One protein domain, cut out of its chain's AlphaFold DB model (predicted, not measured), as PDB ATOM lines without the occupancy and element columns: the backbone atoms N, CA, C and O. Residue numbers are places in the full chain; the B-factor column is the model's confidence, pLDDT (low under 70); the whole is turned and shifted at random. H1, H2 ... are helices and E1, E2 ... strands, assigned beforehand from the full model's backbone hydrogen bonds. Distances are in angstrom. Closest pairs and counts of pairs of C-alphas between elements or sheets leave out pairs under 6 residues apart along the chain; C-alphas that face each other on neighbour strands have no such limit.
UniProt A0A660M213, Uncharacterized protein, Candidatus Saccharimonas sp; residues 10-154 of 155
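What this domain is: This is residues 10 to 154 of the 155 residues of an uncharacterized protein of Candidatus Saccharimonas sp (UniProt A0A660M213). A small, strongly twisted sheet of three strands lies between H2 on one face and the helical hairpin of H3 and H4 on the other; H1 packs crosswise on H2, and residues 28 to 44 stick out as a loop. The printed part has 145 residues with four named helices and three named strands in the order H1 H2 E1 H3 H4 E2 E3; the sheet, E1 E2 E3, is antiparallel and the class is mixed. It is compact, with a radius of gyration of the C-alphas of 15.9 A, and spans 51 by 33 by 29 A.

How they stand to each other: H1, residues 10 to 19, touches residues 52 to 59 of H2, residues 45 to 62, about perpendicular at 77 degrees; their closest C-alphas, Ile 16 and Leu 56, are 6.8 A apart. E1, residues 72 to 76, is the antiparallel neighbour of E2, residues 132 to 138; N 73 and O 135, 2.8 A apart, are within hydrogen-bond range. E2 and E3, residues 147 to 153, are an antiparallel hairpin, with N 136 and O 149 at 2.8 A. H2 is over E3 at a height over the sheet of 5.5 A. H3, residues 83 to 97, is on the opposite face, giving three layers, helices on both faces of a sheet. H4, residues 102 to 122, is on the same face as H3 and touches it, opposite ways at a shallow tilt of 28 degrees, closest at C-alphas 84 and 116, 5.9 A. Every O i to N i+4 pair is within hydrogen-bond range in H1 and H2, 10 of 11 in H3 and 16 of 17 in H4.

Where its parts are: H1 begins at C-alpha 10 (150.729, 148.472, 148.084). H2 measures 25.8 A, H3 21.2 A and H4 30.3 A. E3 ends at C-alpha 153 (124.956, 148.740, 143.720).

The domain as a whole: The farthest C-alphas, Gly 29 and Lys 79, are 51.9 A apart. The printed part has no cut; the link H1 to H2 is long. Residues 10 to 43 have pLDDT under 70.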
ATOM      1  N   LYS A  10     150.554 147.889 146.754       44.75
ATOM      2  CA  LYS A  10     150.729 148.472 148.084       44.75
ATOM      3  C   LYS A  10     150.391 149.960 148.151       44.75
ATOM      4  O   LYS A  10     149.799 150.382 149.134       44.75
ATOM      5  N   GLU A  11     150.774 150.751 147.157       52.75
ATOM      6  CA  GLU A  11     150.500 152.195 147.121       52.75
ATOM      7  C   GLU A  11     149.024 152.459 146.815       52.75
ATOM      8  O   GLU A  11     148.410 153.302 147.470       52.75
ATOM      9  N   LYS A  12     148.427 151.658 145.919       56.69
ATOM     10  CA  LYS A  12     146.974 151.632 145.693       56.69
ATOM     11  C   LYS A  12     146.219 151.307 146.976       56.69
ATOM     12  O   LYS A  12     145.372 152.086 147.398       56.69
ATOM     13  N   LEU A  13     146.583 150.211 147.646       53.78
ATOM     14  CA  LEU A  13     145.965 149.800 148.907       53.78
ATOM     15  C   LEU A  13     146.104 150.866 149.995       53.78
ATOM     16  O   LEU A  13     145.140 151.109 150.706       53.78
ATOM     17  N   VAL A  14     147.258 151.530 150.126       59.69
ATOM     18  CA  VAL A  14     147.444 152.613 151.111       59.69
ATOM     19  C   VAL A  14     146.523 153.798 150.818       59.69
ATOM     20  O   VAL A  14     145.903 154.315 151.747       59.69
ATOM     21  N   LYS A  15     146.387 154.198 149.550       61.62
ATOM     22  CA  LYS A  15     145.489 155.287 149.141       61.62
ATOM     23  C   LYS A  15     144.019 154.920 149.365       61.62
ATOM     24  O   LYS A  15     143.288 155.694 149.969       61.62
ATOM     25  N   ILE A  16     143.609 153.711 148.980       57.66
ATOM     26  CA  ILE A  16     142.249 153.191 149.203       57.66
ATOM     27  C   ILE A  16     141.946 153.083 150.697       57.66
ATOM     28  O   ILE A  16     140.883 153.500 151.131       57.66
ATOM     29  N   THR A  17     142.892 152.595 151.504       57.16
ATOM     30  CA  THR A  17     142.750 152.500 152.969       57.16
ATOM     31  C   THR A  17     142.578 153.888 153.596       57.16
ATOM     32  O   THR A  17     141.772 154.047 154.510       57.16
ATOM     33  N   ALA A  18     143.298 154.899 153.093       59.09
ATOM     34  CA  ALA A  18     143.151 156.285 153.537       59.09
ATOM     35  C   ALA A  18     141.796 156.896 153.132       59.09
ATOM     36  O   ALA A  18     141.186 157.595 153.939       59.09
ATOM     37  N   ILE A  19     141.311 156.597 151.922       56.03
ATOM     38  CA  ILE A  19     140.018 157.059 151.387       56.03
ATOM     39  C   ILE A  19     138.827 156.360 152.077       56.03
ATOM     40  O   ILE A  19     137.807 156.983 152.364       56.03
ATOM     41  N   ALA A  20     138.958 155.072 152.392       50.62
ATOM     42  CA  ALA A  20     137.935 154.247 153.037       50.62
ATOM     43  C   ALA A  20     137.995 154.309 154.581       50.62
ATOM     44  O   ALA A  20     137.647 153.357 155.271       50.62
ATOM     45  N   GLY A  21     138.508 155.400 155.164       41.47
ATOM     46  CA  GLY A  21     138.393 155.677 156.605       41.47
ATOM     47  C   GLY A  21     139.077 154.692 157.572       41.47
ATOM     48  O   GLY A  21     138.942 154.837 158.792       41.47
ATOM     49  N   LEU A  22     139.849 153.714 157.089       41.69
ATOM     50  CA  LEU A  22     140.655 152.830 157.928       41.69
ATOM     51  C   LEU A  22     141.862 153.629 158.428       41.69
ATOM     52  O   LEU A  22     142.801 153.909 157.689       41.69
ATOM     53  N   GLY A  23     141.789 154.043 159.697       34.84
ATOM     54  CA  GLY A  23     142.724 154.958 160.348       34.84
ATOM     55  C   GLY A  23     144.177 154.825 159.884       34.84
ATOM     56  O   GLY A  23     144.744 153.734 159.873       34.84
ATOM     57  N   ALA A  24     144.765 155.973 159.538       34.94
ATOM     58  CA  ALA A  24     146.136 156.121 159.078       34.94
ATOM     59  C   ALA A  24     147.101 155.230 159.870       34.94
ATOM     60  O   ALA A  24     147.489 155.541 161.002       34.94
ATOM     61  N   VAL A  25     147.562 154.140 159.253       34.12
ATOM     62  CA  VAL A  25     148.837 153.567 159.661       34.12
ATOM     63  C   VAL A  25     149.861 154.586 159.203       34.12
ATOM     64  O   VAL A  25     150.207 154.656 158.027       34.12
ATOM     65  N   ALA A  26     150.283 155.439 160.134       33.06
ATOM     66  CA  ALA A  26     151.362 156.376 159.923       33.06
ATOM     67  C   ALA A  26     152.607 155.590 159.493       33.06
ATOM     68  O   ALA A  26     153.386 155.124 160.329       33.06
ATOM     69  N   LEU A  27     152.820 155.466 158.182       33.38
ATOM     70  CA  LEU A  27     154.132 155.209 157.611       33.38
ATOM     71  C   LEU A  27     154.942 156.487 157.824       33.38
ATOM     72  O   LEU A  27     155.155 157.314 156.945       33.38
ATOM     73  N   THR A  28     155.369 156.659 159.071       38.81
ATOM     74  CA  THR A  28     156.475 157.530 159.440       38.81
ATOM     75  C   THR A  28     157.725 156.946 158.794       38.81
ATOM     76  O   THR A  28     158.440 156.129 159.367       38.81
ATOM     77  N   GLY A  29     157.947 157.317 157.540       30.66
ATOM     78  CA  GLY A  29     159.064 156.826 156.752       30.66
ATOM     79  C   GLY A  29     158.952 157.297 155.316       30.66
ATOM     80  O   GLY A  29     158.507 156.541 154.466       30.66
ATOM     81  N   CYS A  30     159.391 158.537 155.085       31.77
ATOM     82  CA  CYS A  30     159.528 159.197 153.785       31.77
ATOM     83  C   CYS A  30     158.218 159.695 153.150       31.77
ATOM     84  O   CYS A  30     157.727 159.142 152.176       31.77
ATOM     85  N   VAL A  31     157.775 160.881 153.590       37.25
ATOM     86  CA  VAL A  31     157.223 161.880 152.658       37.25
ATOM     87  C   VAL A  31     158.378 162.315 151.752       37.25
ATOM     88  O   VAL A  31     159.050 163.319 151.975       37.25
ATOM     89  N   GLY A  32     158.709 161.454 150.801       30.66
ATOM     90  CA  GLY A  32     159.451 161.812 149.615       30.66
ATOM     91  C   GLY A  32     158.427 161.843 148.507       30.66
ATOM     92  O   GLY A  32     157.955 160.790 148.096       30.66
ATOM     93  N   VAL A  33     158.093 163.043 148.037       39.25
ATOM     94  CA  VAL A  33     157.652 163.236 146.658       39.25
ATOM     95  C   VAL A  33     158.671 162.486 145.803       39.25
ATOM     96  O   VAL A  33     159.819 162.913 145.681       39.25
ATOM     97  N   GLY A  34     158.302 161.294 145.342       27.53
ATOM     98  CA  GLY A  34     159.146 160.455 144.513       27.53
ATOM     99  C   GLY A  34     159.220 161.056 143.123       27.53
ATOM    100  O   GLY A  34     158.567 160.576 142.209       27.53
ATOM    101  N   ILE A  35     160.008 162.118 142.969       46.66
ATOM    102  CA  ILE A  35     160.633 162.435 141.690       46.66
ATOM    103  C   ILE A  35     161.541 161.257 141.340       46.66
ATOM    104  O   ILE A  35     162.627 161.125 141.901       46.66
ATOM    105  N   TYR A  36     161.095 160.388 140.438       33.22
ATOM    106  CA  TYR A  36     161.965 159.382 139.845       33.22
ATOM    107  C   TYR A  36     161.903 159.478 138.327       33.22
ATOM    108  O   TYR A  36     160.904 159.168 137.686       33.22
ATOM    109  N   GLU A  37     163.022 159.961 137.794       40.09
ATOM    110  CA  GLU A  37     163.390 159.955 136.391       40.09
ATOM    111  C   GLU A  37     163.436 158.517 135.859       40.09
ATOM    112  O   GLU A  37     164.311 157.735 136.230       40.09
ATOM    113  N   THR A  38     162.536 158.191 134.936       32.53
ATOM    114  CA  THR A  38     162.739 157.177 133.894       32.53
ATOM    115  C   THR A  38     161.960 157.627 132.661       32.53
ATOM    116  O   THR A  38     160.839 158.095 132.820       32.53
ATOM    117  N   ASP A  39     162.553 157.507 131.467       38.56
ATOM    118  CA  ASP A  39     162.051 157.944 130.146       38.56
ATOM    119  C   ASP A  39     160.724 157.273 129.696       38.56
ATOM    120  O   ASP A  39     160.634 156.633 128.646       38.56
ATOM    121  N   SER A  40     159.670 157.401 130.492       45.31
ATOM    122  CA  SER A  40     158.288 157.042 130.186       45.31
ATOM    123  C   SER A  40     157.417 158.168 130.719       45.31
ATOM    124  O   SER A  40     157.583 158.526 131.884       45.31
ATOM    125  N   GLU A  41     156.535 158.728 129.890       41.56
ATOM    126  CA  GLU A  41     155.566 159.742 130.320       41.56
ATOM    127  C   GLU A  41     154.918 159.283 131.635       41.56
ATOM    128  O   GLU A  41     154.342 158.197 131.707       41.56
ATOM    129  N   THR A  42     155.116 160.045 132.712       47.59
ATOM    130  CA  THR A  42     154.368 159.859 133.956       47.59
ATOM    131  C   THR A  42     152.884 159.902 133.590       47.59
ATOM    132  O   THR A  42     152.515 160.828 132.858       47.59
ATOM    133  N   PRO A  43     152.040 158.948 134.041       56.44
ATOM    134  CA  PRO A  43     150.613 159.035 133.773       56.44
ATOM    135  C   PRO A  43     150.117 160.382 134.282       56.44
ATOM    136  O   PRO A  43     150.535 160.834 135.355       56.44
ATOM    137  N   ASP A  44     149.260 161.036 133.507       75.94
ATOM    138  CA  ASP A  44     148.646 162.263 133.983       75.94
ATOM    139  C   ASP A  44     147.759 161.985 135.206       75.94
ATOM    140  O   ASP A  44     147.365 160.851 135.504       75.94
ATOM    141  N   LEU A  45     147.481 163.047 135.961       77.31
ATOM    142  CA  LEU A  45     146.693 162.953 137.184       77.31
ATOM    143  C   LEU A  45     145.303 162.354 136.917       77.31
ATOM    144  O   LEU A  45     144.815 161.593 137.744       77.31
ATOM    145  N   ALA A  46     144.704 162.637 135.754       81.62
ATOM    146  CA  ALA A  46     143.388 162.123 135.390       81.62
ATOM    147  C   ALA A  46     143.387 160.593 135.302       81.62
ATOM    148  O   ALA A  46     142.558 159.947 135.938       81.62
ATOM    149  N   THR A  47     144.387 160.014 134.636       81.88
ATOM    150  CA  THR A  47     144.553 158.558 134.514       81.88
ATOM    151  C   THR A  47     144.685 157.890 135.890       81.88
ATOM    152  O   THR A  47     144.119 156.825 136.144       81.88
ATOM    153  N   ILE A  48     145.423 158.514 136.815       79.94
ATOM    154  CA  ILE A  48     145.585 158.000 138.186       79.94
ATOM    155  C   ILE A  48     144.256 158.057 138.951       79.94
ATOM    156  O   ILE A  48     143.917 157.112 139.674       79.94
ATOM    157  N   THR A  49     143.504 159.147 138.813       84.88
ATOM    158  CA  THR A  49     142.203 159.327 139.469       84.88
ATOM    159  C   THR A  49     141.164 158.341 138.941       84.88
ATOM    160  O   THR A  49     140.497 157.678 139.734       84.88
ATOM    161  N   GLU A  50     141.082 158.165 137.624       87.94
ATOM    162  CA  GLU A  50     140.215 157.182 136.965       87.94
ATOM    163  C   GLU A  50     140.481 155.762 137.477       87.94
ATOM    164  O   GLU A  50     139.560 155.049 137.880       87.94
ATOM    165  N   GLN A  51     141.754 155.370 137.571       86.00
ATOM    166  CA  GLN A  51     142.118 154.065 138.119       86.00
ATOM    167  C   GLN A  51     141.801 153.948 139.619       86.00
ATOM    168  O   GLN A  51     141.405 152.877 140.076       86.00
ATOM    169  N   THR A  52     141.943 155.034 140.386       85.69
ATOM    170  CA  THR A  52     141.560 155.064 141.810       85.69
ATOM    171  C   THR A  52     140.054 154.812 141.965       85.69
ATOM    172  O   THR A  52     139.646 154.074 142.859       85.69
ATOM    173  N   ALA A  53     139.224 155.348 141.065       90.19
ATOM    174  CA  ALA A  53     137.782 155.108 141.061       90.19
ATOM    175  C   ALA A  53     137.425 153.636 140.787       90.19
ATOM    176  O   ALA A  53     136.557 153.075 141.457       90.19
ATOM    177  N   VAL A  54     138.123 152.979 139.855       90.12
ATOM    178  CA  VAL A  54     137.982 151.530 139.603       90.12
ATOM    179  C   VAL A  54     138.381 150.715 140.831       90.12
ATOM    180  O   VAL A  54     137.705 149.750 141.200       90.12
ATOM    181  N   ASP A  55     139.470 151.104 141.490       88.81
ATOM    182  CA  ASP A  55     139.926 150.413 142.688       88.81
ATOM    183  C   ASP A  55     138.905 150.564 143.844       88.81
ATOM    184  O   ASP A  55     138.670 149.602 144.578       88.81
ATOM    185  N   LEU A  56     138.211 151.708 143.955       90.44
ATOM    186  CA  LEU A  56     137.104 151.892 144.909       90.44
ATOM    187  C   LEU A  56     135.891 151.011 144.614       90.44
ATOM    188  O   LEU A  56     135.277 150.507 145.554       90.44
ATOM    189  N   VAL A  57     135.546 150.787 143.342       93.50
ATOM    190  CA  VAL A  57     134.473 149.841 142.981       93.50
ATOM    191  C   VAL A  57     134.809 148.437 143.486       93.50
ATOM    192  O   VAL A  57     133.969 147.752 144.079       93.50
ATOM    193  N   ASN A  58     136.057 148.013 143.287       90.50
ATOM    194  CA  ASN A  58     136.542 146.712 143.741       90.50
ATOM    195  C   ASN A  58     136.560 146.589 145.270       90.50
ATOM    196  O   ASN A  58     136.149 145.552 145.809       90.50
ATOM    197  N   GLU A  59     136.979 147.648 145.963       91.00
ATOM    198  CA  GLU A  59     136.949 147.705 147.423       91.00
ATOM    199  C   GLU A  59     135.510 147.638 147.939       91.00
ATOM    200  O   GLU A  59     135.212 146.776 148.755       91.00
ATOM    201  N   TYR A  60     134.580 148.440 147.412       90.88
ATOM    202  CA  TYR A  60     133.175 148.410 147.835       90.88
ATOM    203  C   TYR A  60     132.523 147.044 147.591       90.88
ATOM    204  O   TYR A  60     131.723 146.559 148.390       90.88
ATOM    205  N   ASN A  61     132.873 146.382 146.488       89.25
ATOM    206  CA  ASN A  61     132.364 145.053 146.179       89.25
ATOM    207  C   ASN A  61     132.837 143.976 147.177       89.25
ATOM    208  O   ASN A  61     132.107 143.003 147.412       89.25
ATOM    209  N   THR A  62     134.042 144.145 147.731       89.88
ATOM    210  CA  THR A  62     134.696 143.182 148.631       89.88
ATOM    211  C   THR A  62     134.427 143.495 150.105       89.88
ATOM    212  O   THR A  62     134.114 142.586 150.873       89.88
ATOM    213  N   HIS A  63     134.510 144.774 150.463       88.75
ATOM    214  CA  HIS A  63     134.456 145.332 151.810       88.75
ATOM    215  C   HIS A  63     133.581 146.597 151.859       88.75
ATOM    216  O   HIS A  63     134.072 147.695 152.143       88.75
ATOM    217  N   PRO A  64     132.265 146.488 151.599       89.12
ATOM    218  CA  PRO A  64     131.367 147.639 151.686       89.12
ATOM    219  C   PRO A  64     131.347 148.266 153.091       89.12
ATOM    220  O   PRO A  64     131.058 149.450 153.225       89.12
ATOM    221  N   GLU A  65     131.692 147.507 154.138       88.06
ATOM    222  CA  GLU A  65     131.803 147.984 155.520       88.06
ATOM    223  C   GLU A  65     132.907 149.025 155.757       88.06
ATOM    224  O   GLU A  65     132.892 149.687 156.794       88.06
ATOM    225  N   ASN A  66     133.853 149.169 154.824       87.69
ATOM    226  CA  ASN A  66     134.907 150.178 154.911       87.69
ATOM    227  C   ASN A  66     134.418 151.566 154.461       87.69
ATOM    228  O   ASN A  66     135.095 152.559 154.683       87.69
ATOM    229  N   PHE A  67     133.249 151.668 153.830       88.94
ATOM    230  CA  PHE A  67     132.758 152.939 153.309       88.94
ATOM    231  C   PHE A  67     131.969 153.695 154.376       88.94
ATOM    232  O   PHE A  67     131.092 153.137 155.040       88.94
ATOM    233  N   ASP A  68     132.264 154.987 154.528       89.44
ATOM    234  CA  ASP A  68     131.503 155.859 155.418       89.44
ATOM    235  C   ASP A  68     130.090 156.072 154.854       89.44
ATOM    236  O   ASP A  68     129.892 156.702 153.810       89.44
ATOM    237  N   GLU A  69     129.085 155.556 155.564       89.38
ATOM    238  CA  GLU A  69     127.677 155.724 155.195       89.38
ATOM    239  C   GLU A  69     127.265 157.202 155.125       89.38
ATOM    240  O   GLU A  69     126.356 157.542 154.373       89.38
ATOM    241  N   SER A  70     127.924 158.092 155.879       90.62
ATOM    242  CA  SER A  70     127.634 159.532 155.862       90.62
ATOM    243  C   SER A  70     128.185 160.257 154.632       90.62
ATOM    244  O   SER A  70     127.665 161.312 154.273       90.62
ATOM    245  N   ALA A  71     129.178 159.667 153.962       92.00
ATOM    246  CA  ALA A  71     129.726 160.124 152.685       92.00
ATOM    247  C   ALA A  71     129.109 159.378 151.487       92.00
ATOM    248  O   ALA A  71     129.599 159.468 150.360       92.00
ATOM    249  N   THR A  72     128.044 158.609 151.728       93.62
ATOM    250  CA  THR A  72     127.408 157.763 150.726       93.62
ATOM    251  C   THR A  72     126.011 158.265 150.390       93.62
ATOM    252  O   THR A  72     125.156 158.401 151.263       93.62
ATOM    253  N   ASP A  73     125.743 158.416 149.097       96.25
ATOM    254  CA  ASP A  73     124.418 158.686 148.553       96.25
ATOM    255  C   ASP A  73     123.890 157.516 147.720       96.25
ATOM    256  O   ASP A  73     124.639 156.730 147.138       96.25
ATOM    257  N   ILE A  74     122.559 157.404 147.649       96.50
ATOM    258  CA  ILE A  74     121.874 156.345 146.901       96.50
ATOM    259  C   ILE A  74     121.051 156.934 145.761       96.50
ATOM    260  O   ILE A  74     120.110 157.701 145.983       96.50
ATOM    261  N   VAL A  75     121.336 156.487 144.538       96.19
ATOM    262  CA  VAL A  75     120.657 156.948 143.322       96.19
ATOM    263  C   VAL A  75     119.939 155.787 142.646       96.19
ATOM    264  O   VAL A  75     120.515 154.735 142.392       96.19
ATOM    265  N   LYS A  76     118.653 155.960 142.337       96.38
ATOM    266  CA  LYS A  76     117.842 154.920 141.690       96.38
ATOM    267  C   LYS A  76     117.873 155.051 140.181       96.38
ATOM    268  O   LYS A  76     117.538 156.112 139.659       96.38
ATOM    269  N   ILE A  77     118.143 153.945 139.489       94.81
ATOM    270  CA  ILE A  77     118.017 153.886 138.030       94.81
ATOM    271  C   ILE A  77     116.546 154.130 137.643       94.81
ATOM    272  O   ILE A  77     115.668 153.373 138.077       94.81
ATOM    273  N   PRO A  78     116.234 155.152 136.826       94.06
ATOM    274  CA  PRO A  78     114.868 155.429 136.402       94.06
ATOM    275  C   PRO A  78     114.372 154.381 135.394       94.06
ATOM    276  O   PRO A  78     115.143 153.617 134.821       94.06
ATOM    277  N   LYS A  79     113.056 154.360 135.127       90.56
ATOM    278  CA  LYS A  79     112.385 153.346 134.280       90.56
ATOM    279  C   LYS A  79     113.051 153.094 132.916       90.56
ATOM    280  O   LYS A  79     113.015 151.967 132.435       90.56
ATOM    281  N   ASN A  80     113.623 154.133 132.313       87.38
ATOM    282  CA  ASN A  80     114.275 154.081 131.002       87.38
ATOM    283  C   ASN A  80     115.775 154.431 131.079       87.38
ATOM    284  O   ASN A  80     116.371 154.746 130.053       87.38
ATOM    285  N   GLY A  81     116.355 154.443 132.282       88.31
ATOM    286  CA  GLY A  81     117.766 154.757 132.495       88.31
ATOM    287  C   GLY A  81     118.644 153.514 132.540       88.31
ATOM    288  O   GLY A  81     118.165 152.380 132.591       88.31
ATOM    289  N   ASN A  82     119.948 153.749 132.555       89.69
ATOM    290  CA  ASN A  82     120.973 152.750 132.840       89.69
ATOM    291  C   ASN A  82     121.965 153.328 133.864       89.69
ATOM    292  O   ASN A  82     121.814 154.485 134.255       89.69
ATOM    293  N   ILE A  83     122.951 152.544 134.319       90.44
ATOM    294  CA  ILE A  83     123.921 153.014 135.325       90.44
ATOM    295  C   ILE A  83     124.607 154.289 134.844       90.44
ATOM    296  O   ILE A  83     124.500 155.314 135.504       90.44
ATOM    297  N   HIS A  84     125.223 154.234 133.665       91.56
ATOM    298  CA  HIS A  84     126.019 155.330 133.125       91.56
ATOM    299  C   HIS A  84     125.210 156.630 133.029       91.56
ATOM    300  O   HIS A  84     125.594 157.619 133.636       91.56
ATOM    301  N   SER A  85     124.035 156.620 132.385       92.62
ATOM    302  CA  SER A  85     123.209 157.833 132.270       92.62
ATOM    303  C   SER A  85     122.736 158.358 133.631       92.62
ATOM    304  O   SER A  85     122.675 159.563 133.838       92.62
ATOM    305  N   THR A  86     122.406 157.459 134.563       94.75
ATOM    306  CA  THR A  86     121.934 157.830 135.909       94.75
ATOM    307  C   THR A  86     123.049 158.474 136.730       94.75
ATOM    308  O   THR A  86     122.810 159.456 137.429       94.75
ATOM    309  N   VAL A  87     124.261 157.923 136.642       95.94
ATOM    310  CA  VAL A  87     125.455 158.464 137.293       95.94
ATOM    311  C   VAL A  87     125.801 159.821 136.691       95.94
ATOM    312  O   VAL A  87     125.958 160.769 137.452       95.94
ATOM    313  N   THR A  88     125.858 159.941 135.360       96.38
ATOM    314  CA  THR A  88     126.148 161.214 134.679       96.38
ATOM    315  C   THR A  88     125.202 162.318 135.137       96.38
ATOM    316  O   THR A  88     125.663 163.339 135.629       96.38
ATOM    317  N   GLU A  89     123.887 162.084 135.095       96.44
ATOM    318  CA  GLU A  89     122.890 163.077 135.527       96.44
ATOM    319  C   GLU A  89     123.004 163.448 137.018       96.44
ATOM    320  O   GLU A  89     122.618 164.544 137.433       96.44
ATOM    321  N   TYR A  90     123.459 162.530 137.873       96.81
ATOM    322  CA  TYR A  90     123.693 162.829 139.285       96.81
ATOM    323  C   TYR A  90     124.956 163.679 139.472       96.81
ATOM    324  O   TYR A  90     124.895 164.705 140.145       96.81
ATOM    325  N   VAL A  91     126.067 163.282 138.851       96.62
ATOM    326  CA  VAL A  91     127.363 163.962 138.979       96.62
ATOM    327  C   VAL A  91     127.324 165.360 138.359       96.62
ATOM    328  O   VAL A  91     127.843 166.294 138.960       96.62
ATOM    329  N   GLU A  92     126.651 165.542 137.218       96.44
ATOM    330  CA  GLU A  92     126.451 166.865 136.608       96.44
ATOM    331  C   GLU A  92     125.729 167.820 137.568       96.44
ATOM    332  O   GLU A  92     126.198 168.932 137.797       96.44
ATOM    333  N   ARG A  93     124.637 167.366 138.201       96.94
ATOM    334  CA  ARG A  93     123.908 168.176 139.189       96.94
ATOM    335  C   ARG A  93     124.754 168.492 140.415       96.94
ATOM    336  O   ARG A  93     124.755 169.635 140.859       96.94
ATOM    337  N   TYR A  94     125.486 167.511 140.944       96.12
ATOM    338  CA  TYR A  94     126.374 167.737 142.084       96.12
ATOM    339  C   TYR A  94     127.440 168.788 141.754       96.12
ATOM    340  O   TYR A  94     127.661 169.710 142.539       96.12
ATOM    341  N   GLY A  95     128.060 168.678 140.577       95.38
ATOM    342  CA  GLY A  95     129.076 169.617 140.119       95.38
ATOM    343  C   GLY A  95     128.537 171.025 139.888       95.38
ATOM    344  O   GLY A  95     129.207 171.990 140.246       95.38
ATOM    345  N   GLU A  96     127.322 171.169 139.354       95.81
ATOM    346  CA  GLU A  96     126.645 172.469 139.257       95.81
ATOM    347  C   GLU A  96     126.367 173.076 140.640       95.81
ATOM    348  O   GLU A  96     126.600 174.265 140.846       95.81
ATOM    349  N   GLU A  97     125.906 172.270 141.601       96.25
ATOM    350  CA  GLU A  97     125.627 172.714 142.974       96.25
ATOM    351  C   GLU A  97     126.890 173.137 143.745       96.25
ATOM    352  O   GLU A  97     126.791 173.930 144.683       96.25
ATOM    353  N   HIS A  98     128.061 172.633 143.343       93.56
ATOM    354  CA  HIS A  98     129.357 172.885 143.987       93.56
ATOM    355  C   HIS A  98     130.307 173.738 143.132       93.56
ATOM    356  O   HIS A  98     131.507 173.781 143.406       93.56
ATOM    357  N   ASP A  99     129.783 174.424 142.108       95.00
ATOM    358  CA  ASP A  99     130.537 175.329 141.231       95.00
ATOM    359  C   ASP A  99     131.800 174.683 140.612       95.00
ATOM    360  O   ASP A  99     132.852 175.321 140.473       95.00
ATOM    361  N   TRP A 100     131.719 173.403 140.232       94.69
ATOM    362  CA  TRP A 100     132.838 172.692 139.617       94.69
ATOM    363  C   TRP A 100     133.312 173.370 138.333       94.69
ATOM    364  O   TRP A 100     132.529 173.753 137.459       94.69
ATOM    365  N   SER A 101     134.635 173.458 138.198       93.06
ATOM    366  CA  SER A 101     135.277 173.959 136.988       93.06
ATOM    367  C   SER A 101     135.054 173.008 135.806       93.06
ATOM    368  O   SER A 101     134.752 171.827 135.971       93.06
ATOM    369  N   THR A 102     135.267 173.503 134.585       91.81
ATOM    370  CA  THR A 102     135.234 172.654 133.383       91.81
ATOM    371  C   THR A 102     136.266 171.526 133.444       91.81
ATOM    372  O   THR A 102     135.983 170.421 132.991       91.81
ATOM    373  N   ASP A 103     137.438 171.772 134.031       88.94
ATOM    374  CA  ASP A 103     138.467 170.740 134.185       88.94
ATOM    375  C   ASP A 103     138.001 169.637 135.146       88.94
ATOM    376  O   ASP A 103     138.162 168.456 134.846       88.94
ATOM    377  N   GLN A 104     137.317 170.011 136.234       90.19
ATOM    378  CA  GLN A 104     136.741 169.063 137.191       90.19
ATOM    379  C   GLN A 104     135.614 168.223 136.574       90.19
ATOM    380  O   GLN A 104     135.515 167.019 136.817       90.19
ATOM    381  N   GLN A 105     134.781 168.840 135.734       91.25
ATOM    382  CA  GLN A 105     133.739 168.139 134.982       91.25
ATOM    383  C   GLN A 105     134.340 167.148 133.972       91.25
ATOM    384  O   GLN A 105     133.859 166.020 133.849       91.25
ATOM    385  N   ASN A 106     135.416 167.539 133.280       90.81
ATOM    386  CA  ASN A 106     136.118 166.666 132.337       90.81
ATOM    387  C   ASN A 106     136.762 165.464 133.041       90.81
ATOM    388  O   ASN A 106     136.660 164.348 132.534       90.81
ATOM    389  N   LEU A 107     137.372 165.675 134.211       90.56
ATOM    390  CA  LEU A 107     137.906 164.600 135.050       90.56
ATOM    391  C   LEU A 107     136.809 163.591 135.422       90.56
ATOM    392  O   LEU A 107     136.980 162.382 135.260       90.56
ATOM    393  N   HIS A 108     135.645 164.086 135.849       93.31
ATOM    394  CA  HIS A 108     134.526 163.228 136.229       93.31
ATOM    395  C   HIS A 108     133.945 162.426 135.065       93.31
ATOM    396  O   HIS A 108     133.502 161.301 135.279       93.31
ATOM    397  N   ALA A 109     133.988 162.929 133.830       92.56
ATOM    398  CA  ALA A 109     133.585 162.132 132.672       92.56
ATOM    399  C   ALA A 109     134.425 160.844 132.540       92.56
ATOM    400  O   ALA A 109     133.877 159.780 132.239       92.56
ATOM    401  N   GLY A 110     135.731 160.924 132.819       91.50
ATOM    402  CA  GLY A 110     136.637 159.775 132.886       91.50
ATOM    403  C   GLY A 110     136.296 158.828 134.037       91.50
ATOM    404  O   GLY A 110     136.038 157.645 133.807       91.50
ATOM    405  N   ILE A 111     136.183 159.369 135.257       93.56
ATOM    406  CA  ILE A 111     135.794 158.616 136.466       93.56
ATOM    407  C   ILE A 111     134.516 157.816 136.206       93.56
ATOM    408  O   ILE A 111     134.477 156.613 136.468       93.56
ATOM    409  N   ILE A 112     133.478 158.457 135.663       95.44
ATOM    410  CA  ILE A 112     132.177 157.839 135.387       95.44
ATOM    411  C   ILE A 112     132.307 156.691 134.386       95.44
ATOM    412  O   ILE A 112     131.669 155.655 134.582       95.44
ATOM    413  N   ASN A 113     133.093 156.860 133.319       93.62
ATOM    414  CA  ASN A 113     133.290 155.822 132.309       93.62
ATOM    415  C   ASN A 113     133.907 154.562 132.920       93.62
ATOM    416  O   ASN A 113     133.325 153.480 132.800       93.62
ATOM    417  N   GLU A 114     135.039 154.717 133.603       92.50
ATOM    418  CA  GLU A 114     135.816 153.594 134.129       92.50
ATOM    419  C   GLU A 114     135.084 152.888 135.280       92.50
ATOM    420  O   GLU A 114     134.864 151.675 135.247       92.50
ATOM    421  N   SER A 115     134.592 153.647 136.261       92.88
ATOM    422  CA  SER A 115     133.863 153.079 137.404       92.88
ATOM    423  C   SER A 115     132.539 152.423 136.996       92.88
ATOM    424  O   SER A 115     132.231 151.319 137.447       92.88
ATOM    425  N   SER A 116     131.761 153.026 136.086       93.19
ATOM    426  CA  SER A 116     130.518 152.404 135.604       93.19
ATOM    427  C   SER A 116     130.795 151.101 134.857       93.19
ATOM    428  O   SER A 116     130.044 150.136 135.024       93.19
ATOM    429  N   ALA A 117     131.852 151.054 134.038       92.12
ATOM    430  CA  ALA A 117     132.258 149.842 133.333       92.12
ATOM    431  C   ALA A 117     132.638 148.725 134.316       92.12
ATOM    432  O   ALA A 117     132.189 147.585 134.150       92.12
ATOM    433  N   GLU A 118     133.371 149.058 135.378       93.19
ATOM    434  CA  GLU A 118     133.747 148.093 136.412       93.19
ATOM    435  C   GLU A 118     132.541 147.594 137.218       93.19
ATOM    436  O   GLU A 118     132.411 146.392 137.485       93.19
ATOM    437  N   ILE A 119     131.584 148.472 137.532       92.19
ATOM    438  CA  ILE A 119     130.317 148.065 138.156       92.19
ATOM    439  C   ILE A 119     129.576 147.090 137.239       92.19
ATOM    440  O   ILE A 119     129.124 146.041 137.705       92.19
ATOM    441  N   TYR A 120     129.464 147.392 135.940       89.94
ATOM    442  CA  TYR A 120     128.820 146.497 134.972       89.94
ATOM    443  C   TYR A 120     129.491 145.122 134.921       89.94
ATOM    444  O   TYR A 120     128.778 144.113 134.888       89.94
ATOM    445  N   SER A 121     130.825 145.084 134.935       88.50
ATOM    446  CA  SER A 121     131.615 143.851 135.001       88.50
ATOM    447  C   SER A 121     131.286 143.058 136.271       88.50
ATOM    448  O   SER A 121     130.887 141.894 136.200       88.50
ATOM    449  N   THR A 122     131.309 143.726 137.426       86.81
ATOM    450  CA  THR A 122     131.047 143.136 138.748       86.81
ATOM    451  C   THR A 122     129.652 142.513 138.864       86.81
ATOM    452  O   THR A 122     129.479 141.459 139.478       86.81
ATOM    453  N   ILE A 123     128.636 143.137 138.262       85.06
ATOM    454  CA  ILE A 123     127.241 142.666 138.326       85.06
ATOM    455  C   ILE A 123     126.822 141.839 137.101       85.06
ATOM    456  O   ILE A 123     125.635 141.540 136.947       85.06
ATOM    457  N   ASN A 124     127.759 141.491 136.212       80.56
ATOM    458  CA  ASN A 124     127.507 140.796 134.944       80.56
ATOM    459  C   ASN A 124     126.433 141.469 134.054       80.56
ATOM    460  O   ASN A 124     125.664 140.788 133.373       80.56
ATOM    461  N   GLY A 125     126.344 142.804 134.066       71.50
ATOM    462  CA  GLY A 125     125.450 143.575 133.190       71.50
ATOM    463  C   GLY A 125     123.964 143.629 133.587       71.50
ATOM    464  O   GLY A 125     123.138 144.022 132.767       71.50
ATOM    465  N   VAL A 126     123.585 143.233 134.808       70.88
ATOM    466  CA  VAL A 126     122.177 142.938 135.175       70.88
ATOM    467  C   VAL A 126     121.393 144.126 135.775       70.88
ATOM    468  O   VAL A 126     120.258 143.951 136.210       70.88
ATOM    469  N   ALA A 127     121.926 145.350 135.807       79.62
ATOM    470  CA  ALA A 127     121.212 146.468 136.440       79.62
ATOM    471  C   ALA A 127     119.869 146.786 135.751       79.62
ATOM    472  O   ALA A 127     119.818 147.153 134.578       79.62
ATOM    473  N   GLN A 128     118.775 146.661 136.506       85.69
ATOM    474  CA  GLN A 128     117.411 146.961 136.058       85.69
ATOM    475  C   GLN A 128     116.941 148.321 136.590       85.69
ATOM    476  O   GLN A 128     117.479 148.814 137.586       85.69
ATOM    477  N   PRO A 129     115.888 148.918 136.009       89.88
ATOM    478  CA  PRO A 129     115.232 150.057 136.631       89.88
ATOM    479  C   PRO A 129     114.840 149.786 138.088       89.88
ATOM    480  O   PRO A 129     114.332 148.716 138.417       89.88
ATOM    481  N   GLY A 130     115.068 150.769 138.955       91.50
ATOM    482  CA  GLY A 130     114.896 150.650 140.400       91.50
ATOM    483  C   GLY A 130     116.122 150.126 141.150       91.50
ATOM    484  O   GLY A 130     116.119 150.202 142.375       91.50
ATOM    485  N   THR A 131     117.166 149.657 140.452       93.75
ATOM    486  CA  THR A 131     118.465 149.352 141.079       93.75
ATOM    487  C   THR A 131     119.004 150.607 141.759       93.75
ATOM    488  O   THR A 131     118.961 151.697 141.186       93.75
ATOM    489  N   GLU A 132     119.486 150.443 142.985       95.50
ATOM    490  CA  GLU A 132     120.083 151.492 143.804       95.50
ATOM    491  C   GLU A 132     121.600 151.490 143.578       95.50
ATOM    492  O   GLU A 132     122.274 150.520 143.913       95.50
ATOM    493  N   ILE A 133     122.120 152.553 142.971       96.12
ATOM    494  CA  ILE A 133     123.547 152.814 142.770       96.12
ATOM    495  C   ILE A 133     124.069 153.545 144.001       96.12
ATOM    496  O   ILE A 133     123.400 154.438 144.523       96.12
ATOM    497  N   VAL A 134     125.256 153.156 144.447       96.81
ATOM    498  CA  VAL A 134     125.958 153.745 145.584       96.81
ATOM    499  C   VAL A 134     126.967 154.753 145.060       96.81
ATOM    500  O   VAL A 134     127.862 154.385 144.298       96.81
ATOM    501  N   MET A 135     126.797 156.010 145.457       97.69
ATOM    502  CA  MET A 135     127.663 157.135 145.116       97.69
ATOM    503  C   MET A 135     128.487 157.492 146.349       97.69
ATOM    504  O   MET A 135     127.910 157.817 147.383       97.69
ATOM    505  N   TYR A 136     129.809 157.428 146.255       96.00
ATOM    506  CA  TYR A 136     130.712 157.767 147.348       96.00
ATOM    507  C   TYR A 136     131.367 159.124 147.103       96.00
ATOM    508  O   TYR A 136     131.843 159.391 145.996       96.00
ATOM    509  N   GLN A 137     131.360 159.966 148.133       94.56
ATOM    510  CA  GLN A 137     131.884 161.326 148.103       94.56
ATOM    511  C   GLN A 137     133.227 161.377 148.828       94.56
ATOM    512  O   GLN A 137     133.293 161.214 150.045       94.56
ATOM    513  N   THR A 138     134.307 161.597 148.088       88.94
ATOM    514  CA  THR A 138     135.662 161.673 148.645       88.94
ATOM    515  C   THR A 138     136.561 162.452 147.705       88.94
ATOM    516  O   THR A 138     136.349 162.436 146.503       88.94
ATOM    517  N   ASP A 139     137.593 163.088 148.238       87.69
ATOM    518  CA  ASP A 139     138.678 163.637 147.428       87.69
ATOM    519  C   ASP A 139     139.577 162.479 146.949       87.69
ATOM    520  O   ASP A 139     140.207 161.789 147.761       87.69
ATOM    521  N   LEU A 140     139.560 162.176 145.647       84.62
ATOM    522  CA  LEU A 140     140.302 161.054 145.064       84.62
ATOM    523  C   LEU A 140     141.732 161.414 144.689       84.62
ATOM    524  O   LEU A 140     142.572 160.513 144.563       84.62
ATOM    525  N   ASN A 141     142.016 162.684 144.432       80.00
ATOM    526  CA  ASN A 141     143.285 163.147 143.874       80.00
ATOM    527  C   ASN A 141     144.066 164.075 144.828       80.00
ATOM    528  O   ASN A 141     145.175 164.473 144.471       80.00
ATOM    529  N   ASP A 142     143.548 164.300 146.039       80.25
ATOM    530  CA  ASP A 142     144.089 165.163 147.102       80.25
ATOM    531  C   ASP A 142     144.206 166.634 146.658       80.25
ATOM    532  O   ASP A 142     145.148 167.343 147.031       80.25
ATOM    533  N   ASP A 143     143.280 167.096 145.808       79.75
ATOM    534  CA  ASP A 143     143.227 168.483 145.329       79.75
ATOM    535  C   ASP A 143     142.339 169.402 146.192       79.75
ATOM    536  O   ASP A 143     142.308 170.624 145.989       79.75
ATOM    537  N   GLY A 144     141.682 168.839 147.209       84.75
ATOM    538  CA  GLY A 144     140.777 169.519 148.126       84.75
ATOM    539  C   GLY A 144     139.343 169.652 147.610       84.75
ATOM    540  O   GLY A 144     138.533 170.306 148.279       84.75
ATOM    541  N   ILE A 145     139.016 169.078 146.451       87.31
ATOM    542  CA  ILE A 145     137.674 169.035 145.871       87.31
ATOM    543  C   ILE A 145     137.084 167.645 146.115       87.31
ATOM    544  O   ILE A 145     137.685 166.619 145.827       87.31
ATOM    545  N   THR A 146     135.866 167.602 146.649       90.75
ATOM    546  CA  THR A 146     135.141 166.337 146.790       90.75
ATOM    547  C   THR A 146     134.754 165.808 145.412       90.75
ATOM    548  O   THR A 146     133.995 166.470 144.701       90.75
ATOM    549  N   ASP A 147     135.208 164.606 145.066       91.31
ATOM    550  CA  ASP A 147     134.754 163.860 143.897       91.31
ATOM    551  C   ASP A 147     133.549 162.983 144.240       91.31
ATOM    552  O   ASP A 147     133.369 162.521 145.371       91.31
ATOM    553  N   VAL A 148     132.736 162.701 143.227       94.50
ATOM    554  CA  VAL A 148     131.579 161.815 143.331       94.50
ATOM    555  C   VAL A 148     131.800 160.595 142.452       94.50
ATOM    556  O   VAL A 148     131.760 160.676 141.223       94.50
ATOM    557  N   THR A 149     131.952 159.435 143.086       95.88
ATOM    558  CA  THR A 149     132.286 158.186 142.393       95.88
ATOM    559  C   THR A 149     131.191 157.143 142.579       95.88
ATOM    560  O   THR A 149     130.847 156.831 143.719       95.88
ATOM    561  N   PRO A 150     130.634 156.546 141.510       96.62
ATOM    562  CA  PRO A 150     129.803 155.367 141.683       96.62
ATOM    563  C   PRO A 150     130.706 154.189 142.082       96.62
ATOM    564  O   PRO A 150     131.647 153.848 141.372       96.62
ATOM    565  N   VAL A 151     130.423 153.553 143.216       95.25
ATOM    566  CA  VAL A 151     131.263 152.460 143.752       95.25
ATOM    567  C   VAL A 151     130.585 151.093 143.677       95.25
ATOM    568  O   VAL A 151     131.223 150.056 143.826       95.25
ATOM    569  N   GLY A 152     129.284 151.049 143.402       94.50
ATOM    570  CA  GLY A 152     128.577 149.782 143.264       94.50
ATOM    571  C   GLY A 152     127.068 149.921 143.250       94.50
ATOM    572  O   GLY A 152     126.512 150.999 143.047       94.50
ATOM    573  N   ILE A 153     126.399 148.795 143.485       92.69
ATOM    574  CA  ILE A 153     124.956 148.740 143.720       92.69
ATOM    575  C   ILE A 153     124.692 148.331 145.165       92.69
ATOM    576  O   ILE A 153     125.439 147.539 145.747       92.69
ATOM    577  N   LYS A 154     123.617 148.854 145.749       89.25
ATOM    578  CA  LYS A 154     123.179 148.463 147.086       89.25
ATOM    579  C   LYS A 154     122.639 147.031 147.035       89.25
ATOM    580  O   LYS A 154     121.797 146.722 146.188       89.25
TER     581      LYS A 154